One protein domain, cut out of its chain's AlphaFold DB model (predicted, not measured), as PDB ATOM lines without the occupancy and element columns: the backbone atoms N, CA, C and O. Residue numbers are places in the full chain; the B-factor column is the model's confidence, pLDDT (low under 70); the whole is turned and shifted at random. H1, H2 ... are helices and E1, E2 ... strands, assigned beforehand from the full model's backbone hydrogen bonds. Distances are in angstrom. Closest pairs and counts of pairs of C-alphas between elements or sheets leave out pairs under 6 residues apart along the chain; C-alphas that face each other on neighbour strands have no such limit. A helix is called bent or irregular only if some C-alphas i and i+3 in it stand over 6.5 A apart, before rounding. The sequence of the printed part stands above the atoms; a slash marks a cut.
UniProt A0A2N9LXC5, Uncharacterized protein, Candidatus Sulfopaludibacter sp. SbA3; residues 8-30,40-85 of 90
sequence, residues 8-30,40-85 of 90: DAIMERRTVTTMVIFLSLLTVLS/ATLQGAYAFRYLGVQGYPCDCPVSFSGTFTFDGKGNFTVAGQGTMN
ATOM      1  N   ASP A   8      49.808 -49.600 121.676       50.66
ATOM      2  CA  ASP A   8      49.698 -49.160 120.276       50.66
ATOM      3  C   ASP A   8      48.283 -49.349 119.689       50.66
ATOM      4  O   ASP A   8      47.749 -48.448 119.042       50.66
ATOM      5  N   ALA A   9      47.597 -50.454 120.008       53.16
ATOM      6  CA  ALA A   9      46.275 -50.757 119.440       53.16
ATOM      7  C   ALA A   9      45.145 -49.818 119.925       53.16
ATOM      8  O   ALA A   9      44.155 -49.598 119.223       53.16
ATOM      9  N   ILE A  10      45.266 -49.257 121.134       54.69
ATOM     10  CA  ILE A  10      44.237 -48.385 121.728       54.69
ATOM     11  C   ILE A  10      44.327 -46.961 121.155       54.69
ATOM     12  O   ILE A  10      43.299 -46.294 120.994       54.69
ATOM     13  N   MET A  11      45.532 -46.489 120.817       49.34
ATOM     14  CA  MET A  11      45.730 -45.152 120.246       49.34
ATOM     15  C   MET A  11      45.281 -45.076 118.782       49.34
ATOM     16  O   MET A  11      44.639 -44.101 118.389       49.34
ATOM     17  N   GLU A  12      45.506 -46.126 117.995       55.78
ATOM     18  CA  GLU A  12      45.120 -46.166 116.579       55.78
ATOM     19  C   GLU A  12      43.594 -46.048 116.402       55.78
ATOM     20  O   GLU A  12      43.098 -45.222 115.635       55.78
ATOM     21  N   ARG A  13      42.820 -46.767 117.224       57.19
ATOM     22  CA  ARG A  13      41.349 -46.774 117.152       57.19
ATOM     23  C   ARG A  13      40.717 -45.430 117.530       57.19
ATOM     24  O   ARG A  13      39.707 -45.039 116.941       57.19
ATOM     25  N   ARG A  14      41.300 -44.704 118.494       57.28
ATOM     26  CA  ARG A  14      40.806 -43.379 118.922       57.28
ATOM     27  C   ARG A  14      41.083 -42.318 117.864       57.28
ATOM     28  O   ARG A  14      40.180 -41.546 117.565       57.28
ATOM     29  N   THR A  15      42.275 -42.345 117.271       60.84
ATOM     30  CA  THR A  15      42.697 -41.397 116.227       60.84
ATOM     31  C   THR A  15      41.912 -41.593 114.929       60.84
ATOM     32  O   THR A  15      41.473 -40.626 114.314       60.84
ATOM     33  N   VAL A  16      41.640 -42.846 114.551       61.09
ATOM     34  CA  VAL A  16      40.793 -43.162 113.390       61.09
ATOM     35  C   VAL A  16      39.350 -42.711 113.624       61.09
ATOM     36  O   VAL A  16      38.744 -42.110 112.740       61.09
ATOM     37  N   THR A  17      38.803 -42.924 114.826       62.16
ATOM     38  CA  THR A  17      37.427 -42.503 115.143       62.16
ATOM     39  C   THR A  17      37.274 -40.980 115.096       62.16
ATOM     40  O   THR A  17      36.315 -40.483 114.509       62.16
ATOM     41  N   THR A  18      38.223 -40.218 115.653       61.91
ATOM     42  CA  THR A  18      38.193 -38.749 115.564       61.91
ATOM     43  C   THR A  18      38.355 -38.250 114.134       61.91
ATOM     44  O   THR A  18      37.663 -37.304 113.757       61.91
ATOM     45  N   MET A  19      39.189 -38.890 113.310       62.59
ATOM     46  CA  MET A  19      39.318 -38.517 111.898       62.59
ATOM     47  C   MET A  19      38.050 -38.791 111.084       62.59
ATOM     48  O   MET A  19      37.661 -37.945 110.282       62.59
ATOM     49  N   VAL A  20      37.359 -39.910 111.318       63.88
ATOM     50  CA  VAL A  20      36.088 -40.220 110.637       63.88
ATOM     51  C   VAL A  20      34.993 -39.220 111.021       63.88
ATOM     52  O   VAL A  20      34.266 -38.755 110.146       63.88
ATOM     53  N   ILE A  21      34.910 -38.823 112.297       65.56
ATOM     54  CA  ILE A  21      33.951 -37.802 112.750       65.56
ATOM     55  C   ILE A  21      34.242 -36.456 112.072       65.56
ATOM     56  O   ILE A  21      33.339 -35.866 111.481       65.56
ATOM     57  N   PHE A  22      35.498 -35.997 112.070       60.47
ATOM     58  CA  PHE A  22      35.875 -34.750 111.395       60.47
ATOM     59  C   PHE A  22      35.589 -34.786 109.888       60.47
ATOM     60  O   PHE A  22      35.027 -33.834 109.350       60.47
ATOM     61  N   LEU A  23      35.914 -35.890 109.210       62.28
ATOM     62  CA  LEU A  23      35.665 -36.038 107.778       62.28
ATOM     63  C   LEU A  23      34.163 -36.065 107.460       62.28
ATOM     64  O   LEU A  23      33.733 -35.447 106.490       62.28
ATOM     65  N   SER A  24      33.350 -36.701 108.308       59.69
ATOM     66  CA  SER A  24      31.893 -36.716 108.144       59.69
ATOM     67  C   SER A  24      31.261 -35.326 108.304       59.69
ATOM     68  O   SER A  24      30.393 -34.971 107.505       59.69
ATOM     69  N   LEU A  25      31.757 -34.482 109.222       59.41
ATOM     70  CA  LEU A  25      31.304 -33.088 109.330       59.41
ATOM     71  C   LEU A  25      31.663 -32.244 108.095       59.41
ATOM     72  O   LEU A  25      30.884 -31.368 107.721       59.41
ATOM     73  N   LEU A  26      32.794 -32.509 107.432       57.47
ATOM     74  CA  LEU A  26      33.186 -31.768 106.224       57.47
ATOM     75  C   LEU A  26      32.300 -32.090 105.009       57.47
ATOM     76  O   LEU A  26      32.110 -31.229 104.155       57.47
ATOM     77  N   THR A  27      31.719 -33.292 104.931       55.25
ATOM     78  CA  THR A  27      30.880 -33.692 103.782       55.25
ATOM     79  C   THR A  27      29.492 -33.041 103.746       55.25
ATOM     80  O   THR A  27      28.850 -33.029 102.695       55.25
ATOM     81  N   VAL A  28      29.036 -32.435 104.851       54.12
ATOM     82  CA  VAL A  28      27.751 -31.708 104.899       54.12
ATOM     83  C   VAL A  28      27.847 -30.333 104.215       54.12
ATOM     84  O   VAL A  28      26.832 -29.756 103.838       54.12
ATOM     85  N   LEU A  29      29.058 -29.829 103.949       54.47
ATOM     86  CA  LEU A  29      29.305 -28.574 103.224       54.47
ATOM     87  C   LEU A  29      29.260 -28.755 101.700       54.47
ATOM     88  O   LEU A  29      30.030 -28.124 100.975       54.47
ATOM     89  N   SER A  30      28.352 -29.594 101.196       49.41
ATOM     90  CA  SER A  30      28.031 -29.612  99.769       49.41
ATOM     91  C   SER A  30      27.365 -28.286  99.398       49.41
ATOM     92  O   SER A  30      26.146 -28.179  99.303       49.41
ATOM     93  N   ALA A  40      17.510 -18.130  87.509       64.12
ATOM     94  CA  ALA A  40      17.864 -18.726  88.786       64.12
ATOM     95  C   ALA A  40      17.621 -17.699  89.902       64.12
ATOM     96  O   ALA A  40      18.331 -16.700  90.022       64.12
ATOM     97  N   THR A  41      16.579 -17.928  90.694       74.31
ATOM     98  CA  THR A  41      16.338 -17.186  91.926       74.31
ATOM     99  C   THR A  41      17.373 -17.599  92.963       74.31
ATOM    100  O   THR A  41      17.715 -18.776  93.086       74.31
ATOM    101  N   LEU A  42      17.898 -16.622  93.706       81.75
ATOM    102  CA  LEU A  42      18.855 -16.886  94.775       81.75
ATOM    103  C   LEU A  42      18.195 -17.830  95.797       81.75
ATOM    104  O   LEU A  42      17.101 -17.540  96.285       81.75
ATOM    105  N   GLN A  43      18.828 -18.964  96.088       88.00
ATOM    106  CA  GLN A  43      18.318 -19.960  97.025       88.00
ATOM    107  C   GLN A  43      19.455 -20.475  97.905       88.00
ATOM    108  O   GLN A  43      20.559 -20.726  97.434       88.00
ATOM    109  N   GLY A  44      19.173 -20.645  99.195       87.19
ATOM    110  CA  GLY A  44      20.132 -21.152 100.171       87.19
ATOM    111  C   GLY A  44      20.576 -20.108 101.190       87.19
ATOM    112  O   GLY A  44      20.030 -19.006 101.264       87.19
ATOM    113  N   ALA A  45      21.540 -20.504 102.018       92.62
ATOM    114  CA  ALA A  45      22.017 -19.747 103.167       92.62
ATOM    115  C   ALA A  45      23.414 -19.159 102.906       92.62
ATOM    116  O   ALA A  45      24.352 -19.892 102.594       92.62
ATOM    117  N   TYR A  46      23.563 -17.845 103.073       91.38
ATOM    118  CA  TYR A  46      24.790 -17.094 102.812       91.38
ATOM    119  C   TYR A  46      25.238 -16.363 104.070       91.38
ATOM    120  O   TYR A  46      24.515 -15.518 104.601       91.38
ATOM    121  N   ALA A  47      26.442 -16.680 104.543       94.81
ATOM    122  CA  ALA A  47      27.033 -15.977 105.668       94.81
ATOM    123  C   ALA A  47      27.399 -14.539 105.273       94.81
ATOM    124  O   ALA A  47      27.923 -14.300 104.185       94.81
ATOM    125  N   PHE A  48      27.170 -13.590 106.177       94.88
ATOM    126  CA  PHE A  48      27.634 -12.216 106.024       94.88
ATOM    127  C   PHE A  48      28.464 -11.780 107.230       94.88
ATOM    128  O   PHE A  48      28.271 -12.245 108.358       94.88
ATOM    129  N   ARG A  49      29.375 -10.840 106.980       95.69
ATOM    130  CA  ARG A  49      30.186 -10.148 107.980       95.69
ATOM    131  C   ARG A  49      30.239  -8.679 107.582       95.69
ATOM    132  O   ARG A  49      30.730  -8.355 106.507       95.69
ATOM    133  N   TYR A  50      29.745  -7.808 108.450       93.50
ATOM    134  CA  TYR A  50      29.875  -6.366 108.306       93.50
ATOM    135  C   TYR A  50      30.791  -5.830 109.402       93.50
ATOM    136  O   TYR A  50      30.633  -6.162 110.579       93.50
ATOM    137  N   LEU A  51      31.754  -5.012 108.992       94.25
ATOM    138  CA  LEU A  51      32.660  -4.266 109.852       94.25
ATOM    139  C   LEU A  51      32.560  -2.807 109.430       94.25
ATOM    140  O   LEU A  51      32.675  -2.507 108.243       94.25
ATOM    141  N   GLY A  52      32.327  -1.919 110.386       91.56
ATOM    142  CA  GLY A  52      32.129  -0.513 110.077       91.56
ATOM    143  C   GLY A  52      32.276   0.382 111.291       91.56
ATOM    144  O   GLY A  52      32.707  -0.049 112.361       91.56
ATOM    145  N   VAL A  53      31.887   1.635 111.093       90.56
ATOM    146  CA  VAL A  53      31.889   2.684 112.108       90.56
ATOM    147  C   VAL A  53      30.521   3.356 112.070       90.56
ATOM    148  O   VAL A  53      30.036   3.724 111.000       90.56
ATOM    149  N   GLN A  54      29.872   3.479 113.224       86.44
ATOM    150  CA  GLN A  54      28.688   4.322 113.372       86.44
ATOM    151  C   GLN A  54      29.175   5.771 113.443       86.44
ATOM    152  O   GLN A  54      30.032   6.046 114.259       86.44
ATOM    153  N   GLY A  55      28.711   6.668 112.565       76.69
ATOM    154  CA  GLY A  55      29.318   8.002 112.381       76.69
ATOM    155  C   GLY A  55      28.754   9.142 113.244       76.69
ATOM    156  O   GLY A  55      29.115  10.295 113.036       76.69
ATOM    157  N   TYR A  56      27.826   8.861 114.165       75.69
ATOM    158  CA  TYR A  56      27.281   9.840 115.118       75.69
ATOM    159  C   TYR A  56      26.584   9.103 116.276       75.69
ATOM    160  O   TYR A  56      25.842   8.152 115.995       75.69
ATOM    161  N   PRO A  57      26.773   9.502 117.552       74.06
ATOM    162  CA  PRO A  57      27.530  10.662 118.063       74.06
ATOM    163  C   PRO A  57      29.046  10.451 118.245       74.06
ATOM    164  O   PRO A  57      29.757  11.393 118.580       74.06
ATOM    165  N   CYS A  58      29.552   9.238 118.042       75.31
ATOM    166  CA  CYS A  58      30.971   8.885 118.124       75.31
ATOM    167  C   CYS A  58      31.343   8.017 116.931       75.31
ATOM    168  O   CYS A  58      30.487   7.247 116.515       75.31
ATOM    169  N   ASP A  59      32.597   8.070 116.459       86.44
ATOM    170  CA  ASP A  59      33.175   7.131 115.480       86.44
ATOM    171  C   ASP A  59      33.384   5.745 116.107       86.44
ATOM    172  O   ASP A  59      34.491   5.259 116.345       86.44
ATOM    173  N   CYS A  60      32.272   5.110 116.432       87.62
ATOM    174  CA  CYS A  60      32.239   3.923 117.250       87.62
ATOM    175  C   CYS A  60      32.275   2.661 116.372       87.62
ATOM    176  O   CYS A  60      31.430   2.512 115.482       87.62
ATOM    177  N   PRO A  61      33.213   1.718 116.602       88.44
ATOM    178  CA  PRO A  61      33.310   0.516 115.786       88.44
ATOM    179  C   PRO A  61      32.071  -0.359 115.970       88.44
ATOM    180  O   PRO A  61      31.579  -0.547 117.086       88.44
ATOM    181  N   VAL A  62      31.583  -0.922 114.868       92.19
ATOM    182  CA  VAL A  62      30.463  -1.863 114.855       92.19
ATOM    183  C   VAL A  62      30.840  -3.131 114.104       92.19
ATOM    184  O   VAL A  62      31.610  -3.116 113.138       92.19
ATOM    185  N   SER A  63      30.275  -4.250 114.546       93.31
ATOM    186  CA  SER A  63      30.463  -5.536 113.884       93.31
ATOM    187  C   SER A  63      29.181  -6.346 113.920       93.31
ATOM    188  O   SER A  63      28.616  -6.562 114.987       93.31
ATOM    189  N   PHE A  64      28.759  -6.839 112.760       95.12
ATOM    190  CA  PHE A  64      27.619  -7.738 112.631       95.12
ATOM    191  C   PHE A  64      28.024  -8.967 111.828       95.12
ATOM    192  O   PHE A  64      28.827  -8.895 110.895       95.12
ATOM    193  N   SER A  65      27.458 -10.110 112.180       95.69
ATOM    194  CA  SER A  65      27.587 -11.331 111.397       95.69
ATOM    195  C   SER A  65      26.337 -12.172 111.511       95.69
ATOM    196  O   SER A  65      25.655 -12.166 112.537       95.69
ATOM    197  N   GLY A  66      26.059 -12.928 110.464       96.00
ATOM    198  CA  GLY A  66      24.877 -13.761 110.426       96.00
ATOM    199  C   GLY A  66      24.730 -14.463 109.096       96.00
ATOM    200  O   GLY A  66      25.707 -14.703 108.387       96.00
ATOM    201  N   THR A  67      23.492 -14.791 108.765       96.19
ATOM    202  CA  THR A  67      23.136 -15.577 107.596       96.19
ATOM    203  C   THR A  67      21.883 -15.005 106.945       96.19
ATOM    204  O   THR A  67      20.863 -14.809 107.607       96.19
ATOM    205  N   PHE A  68      21.965 -14.762 105.639       95.12
ATOM    206  CA  PHE A  68      20.805 -14.567 104.778       95.12
ATOM    207  C   PHE A  68      20.343 -15.922 104.266       95.12
ATOM    208  O   PHE A  68      21.145 -16.639 103.679       95.12
ATOM    209  N   THR A  69      19.072 -16.267 104.441       94.75
ATOM    210  CA  THR A  69      18.489 -17.471 103.833       94.75
ATOM    211  C   THR A  69      17.452 -17.062 102.805       94.75
ATOM    212  O   THR A  69      16.480 -16.398 103.158       94.75
ATOM    213  N   PHE A  70      17.647 -17.475 101.558       93.50
ATOM    214  CA  PHE A  70      16.729 -17.234 100.450       93.50
ATOM    215  C   PHE A  70      15.984 -18.519 100.095       93.50
ATOM    216  O   PHE A  70      16.586 -19.590  99.997       93.50
ATOM    217  N   ASP A  71      14.674 -18.422  99.884       88.62
ATOM    218  CA  ASP A  71      13.826 -19.587  99.610       88.62
ATOM    219  C   ASP A  71      13.723 -19.952  98.118       88.62
ATOM    220  O   ASP A  71      13.132 -20.977  97.770       88.62
ATOM    221  N   GLY A  72      14.307 -19.142  97.227       85.62
ATOM    222  CA  GLY A  72      14.182 -19.292  95.775       85.62
ATOM    223  C   GLY A  72      12.822 -18.854  95.212       85.62
ATOM    224  O   GLY A  72      12.550 -19.062  94.032       85.62
ATOM    225  N   LYS A  73      11.953 -18.244  96.022       88.31
ATOM    226  CA  LYS A  73      10.610 -17.760  95.645       88.31
ATOM    227  C   LYS A  73      10.443 -16.256  95.876       88.31
ATOM    228  O   LYS A  73       9.338 -15.736  95.751       88.31
ATOM    229  N   GLY A  74      11.538 -15.566  96.192       85.38
ATOM    230  CA  GLY A  74      11.574 -14.125  96.440       85.38
ATOM    231  C   GLY A  74      11.492 -13.741  97.917       85.38
ATOM    232  O   GLY A  74      11.605 -12.557  98.222       85.38
ATOM    233  N   ASN A  75      11.355 -14.707  98.835       90.88
ATOM    234  CA  ASN A  75      11.419 -14.426 100.265       90.88
ATOM    235  C   ASN A  75      12.843 -14.617 100.784       90.88
ATOM    236  O   ASN A  75      13.601 -15.476 100.320       90.88
ATOM    237  N   PHE A  76      13.186 -13.834 101.803       94.00
ATOM    238  CA  PHE A  76      14.430 -13.997 102.532       94.00
ATOM    239  C   PHE A  76      14.212 -13.836 104.033       94.00
ATOM    240  O   PHE A  76      13.317 -13.119 104.482       94.00
ATOM    241  N   THR A  77      15.056 -14.503 104.811       97.06
ATOM    242  CA  THR A  77      15.153 -14.317 106.260       97.06
ATOM    243  C   THR A  77      16.581 -13.963 106.632       97.06
ATOM    244  O   THR A  77      17.534 -14.359 105.955       97.06
ATOM    245  N   VAL A  78      16.724 -13.193 107.707       95.75
ATOM    246  CA  VAL A  78      18.023 -12.793 108.243       95.75
ATOM    247  C   VAL A  78      18.081 -13.219 109.695       95.75
ATOM    248  O   VAL A  78      17.229 -12.834 110.493       95.75
ATOM    249  N   ALA A  79      19.101 -13.997 110.034       96.81
ATOM    250  CA  ALA A  79      19.454 -14.302 111.409       96.81
ATOM    251  C   ALA A  79      20.881 -13.822 111.643       96.81
ATOM    252  O   ALA A  79      21.772 -14.103 110.842       96.81
ATOM    253  N   GLY A  80      21.117 -13.081 112.716       93.81
ATOM    254  CA  GLY A  80      22.438 -12.542 112.982       93.81
ATOM    255  C   GLY A  80      22.539 -11.897 114.347       93.81
ATOM    256  O   GLY A  80      21.542 -11.617 115.008       93.81
ATOM    257  N   GLN A  81      23.779 -11.665 114.740       94.06
ATOM    258  CA  GLN A  81      24.140 -10.990 115.972       94.06
ATOM    259  C   GLN A  81      25.249  -9.989 115.683       94.06
ATOM    260  O   GLN A  81      26.036 -10.143 114.743       94.06
ATOM    261  N   GLY A  82      25.322  -8.957 116.507       91.06
ATOM    262  CA  GLY A  82      26.359  -7.959 116.378       91.06
ATOM    263  C   GLY A  82      26.583  -7.194 117.659       91.06
ATOM    264  O   GLY A  82      25.813  -7.283 118.614       91.06
ATOM    265  N   THR A  83      27.670  -6.442 117.648       89.00
ATOM    266  CA  THR A  83      28.015  -5.487 118.683       89.00
ATOM    267  C   THR A  83      27.919  -4.104 118.073       89.00
ATOM    268  O   THR A  83      28.511  -3.818 117.029       89.00
ATOM    269  N   MET A  84      27.173  -3.252 118.757       85.00
ATOM    270  CA  MET A  84      27.111  -1.828 118.494       85.00
ATOM    271  C   MET A  84      27.441  -1.094 119.782       85.00
ATOM    272  O   MET A  84      27.135  -1.580 120.875       85.00
ATOM    273  N   ASN A  85      28.075   0.065 119.656       77.38
ATOM    274  CA  ASN A  85      28.252   0.933 120.804       77.38
ATOM    275  C   ASN A  85      26.901   1.565 121.126       77.38
ATOM    276  O   ASN A  85      26.402   2.409 120.389       77.38
TER     277      ASN A  85
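Overview. This is residues 8 to 30 and 40 to 85 of the 90 residues of an uncharacterized protein of Candidatus Sulfopaludibacter sp. SbA3 (UniProt A0A2N9LXC5). A narrow, twisted sheet of three antiparallel strands, wound up and down as two successive hairpins, makes the body, and one lone helix, H1, stands free of it with no packing between the two. The sheet is long and bent rather than closed, and both of its faces are bare of helices. The printed part has 69 residues, with H1, E1, E2 and E3 in that order along the chain; the sheet's order is E1, E2, E3, and the class is mixed, helices and strands. The whole is extended, with a radius of gyration of the C-alphas of 20.5 A, and flat, spanning 64 by 37 by 14 A.

Along the chain. E1, residues 43 to 54, is 31.1 A long from first to last C-alpha and begins at C-alpha 43 (18.318, -19.960, 97.025). E2, residues 60 to 71, is 34.7 A long. E3, residues 76 to 83, is 22.8 A long and ends at C-alpha 83 (28.015, -5.487, 118.683). H1, residues 8 to 27, is 29.4 A long and begins at C-alpha 8 (49.698, -49.160, 120.276).

Arrangement. E1, E2 and E3 form a meander, each strand the antiparallel neighbour of the one before. E2 is the inner strand. The hairpin E1 and E2 has directions 167 degrees apart, with N 46 and O 68 within hydrogen-bond range at 2.8 A. E1 bends by 55 degrees at residue 51. The hairpin E2 and E3 has directions 160 degrees apart, with N 67 and O 79 within range at 2.8 A. H1 is not on the sheet, and it is apart from E2 and E3. In H1, 14 of 16 O i to N i+4 pairs are within hydrogen-bond range.

Size, cuts and confidence. The C-alphas of Ala 9 and Pro 57, the two farthest apart, are 64.2 A from each other. Residues 31 to 39 are not printed, and C-alphas 30 and 40 are 18.5 A apart across this cut. The links E1 to E2 and E2 to E3 are tight. Residues 8 to 30 and residue 40 have pLDDT under 70.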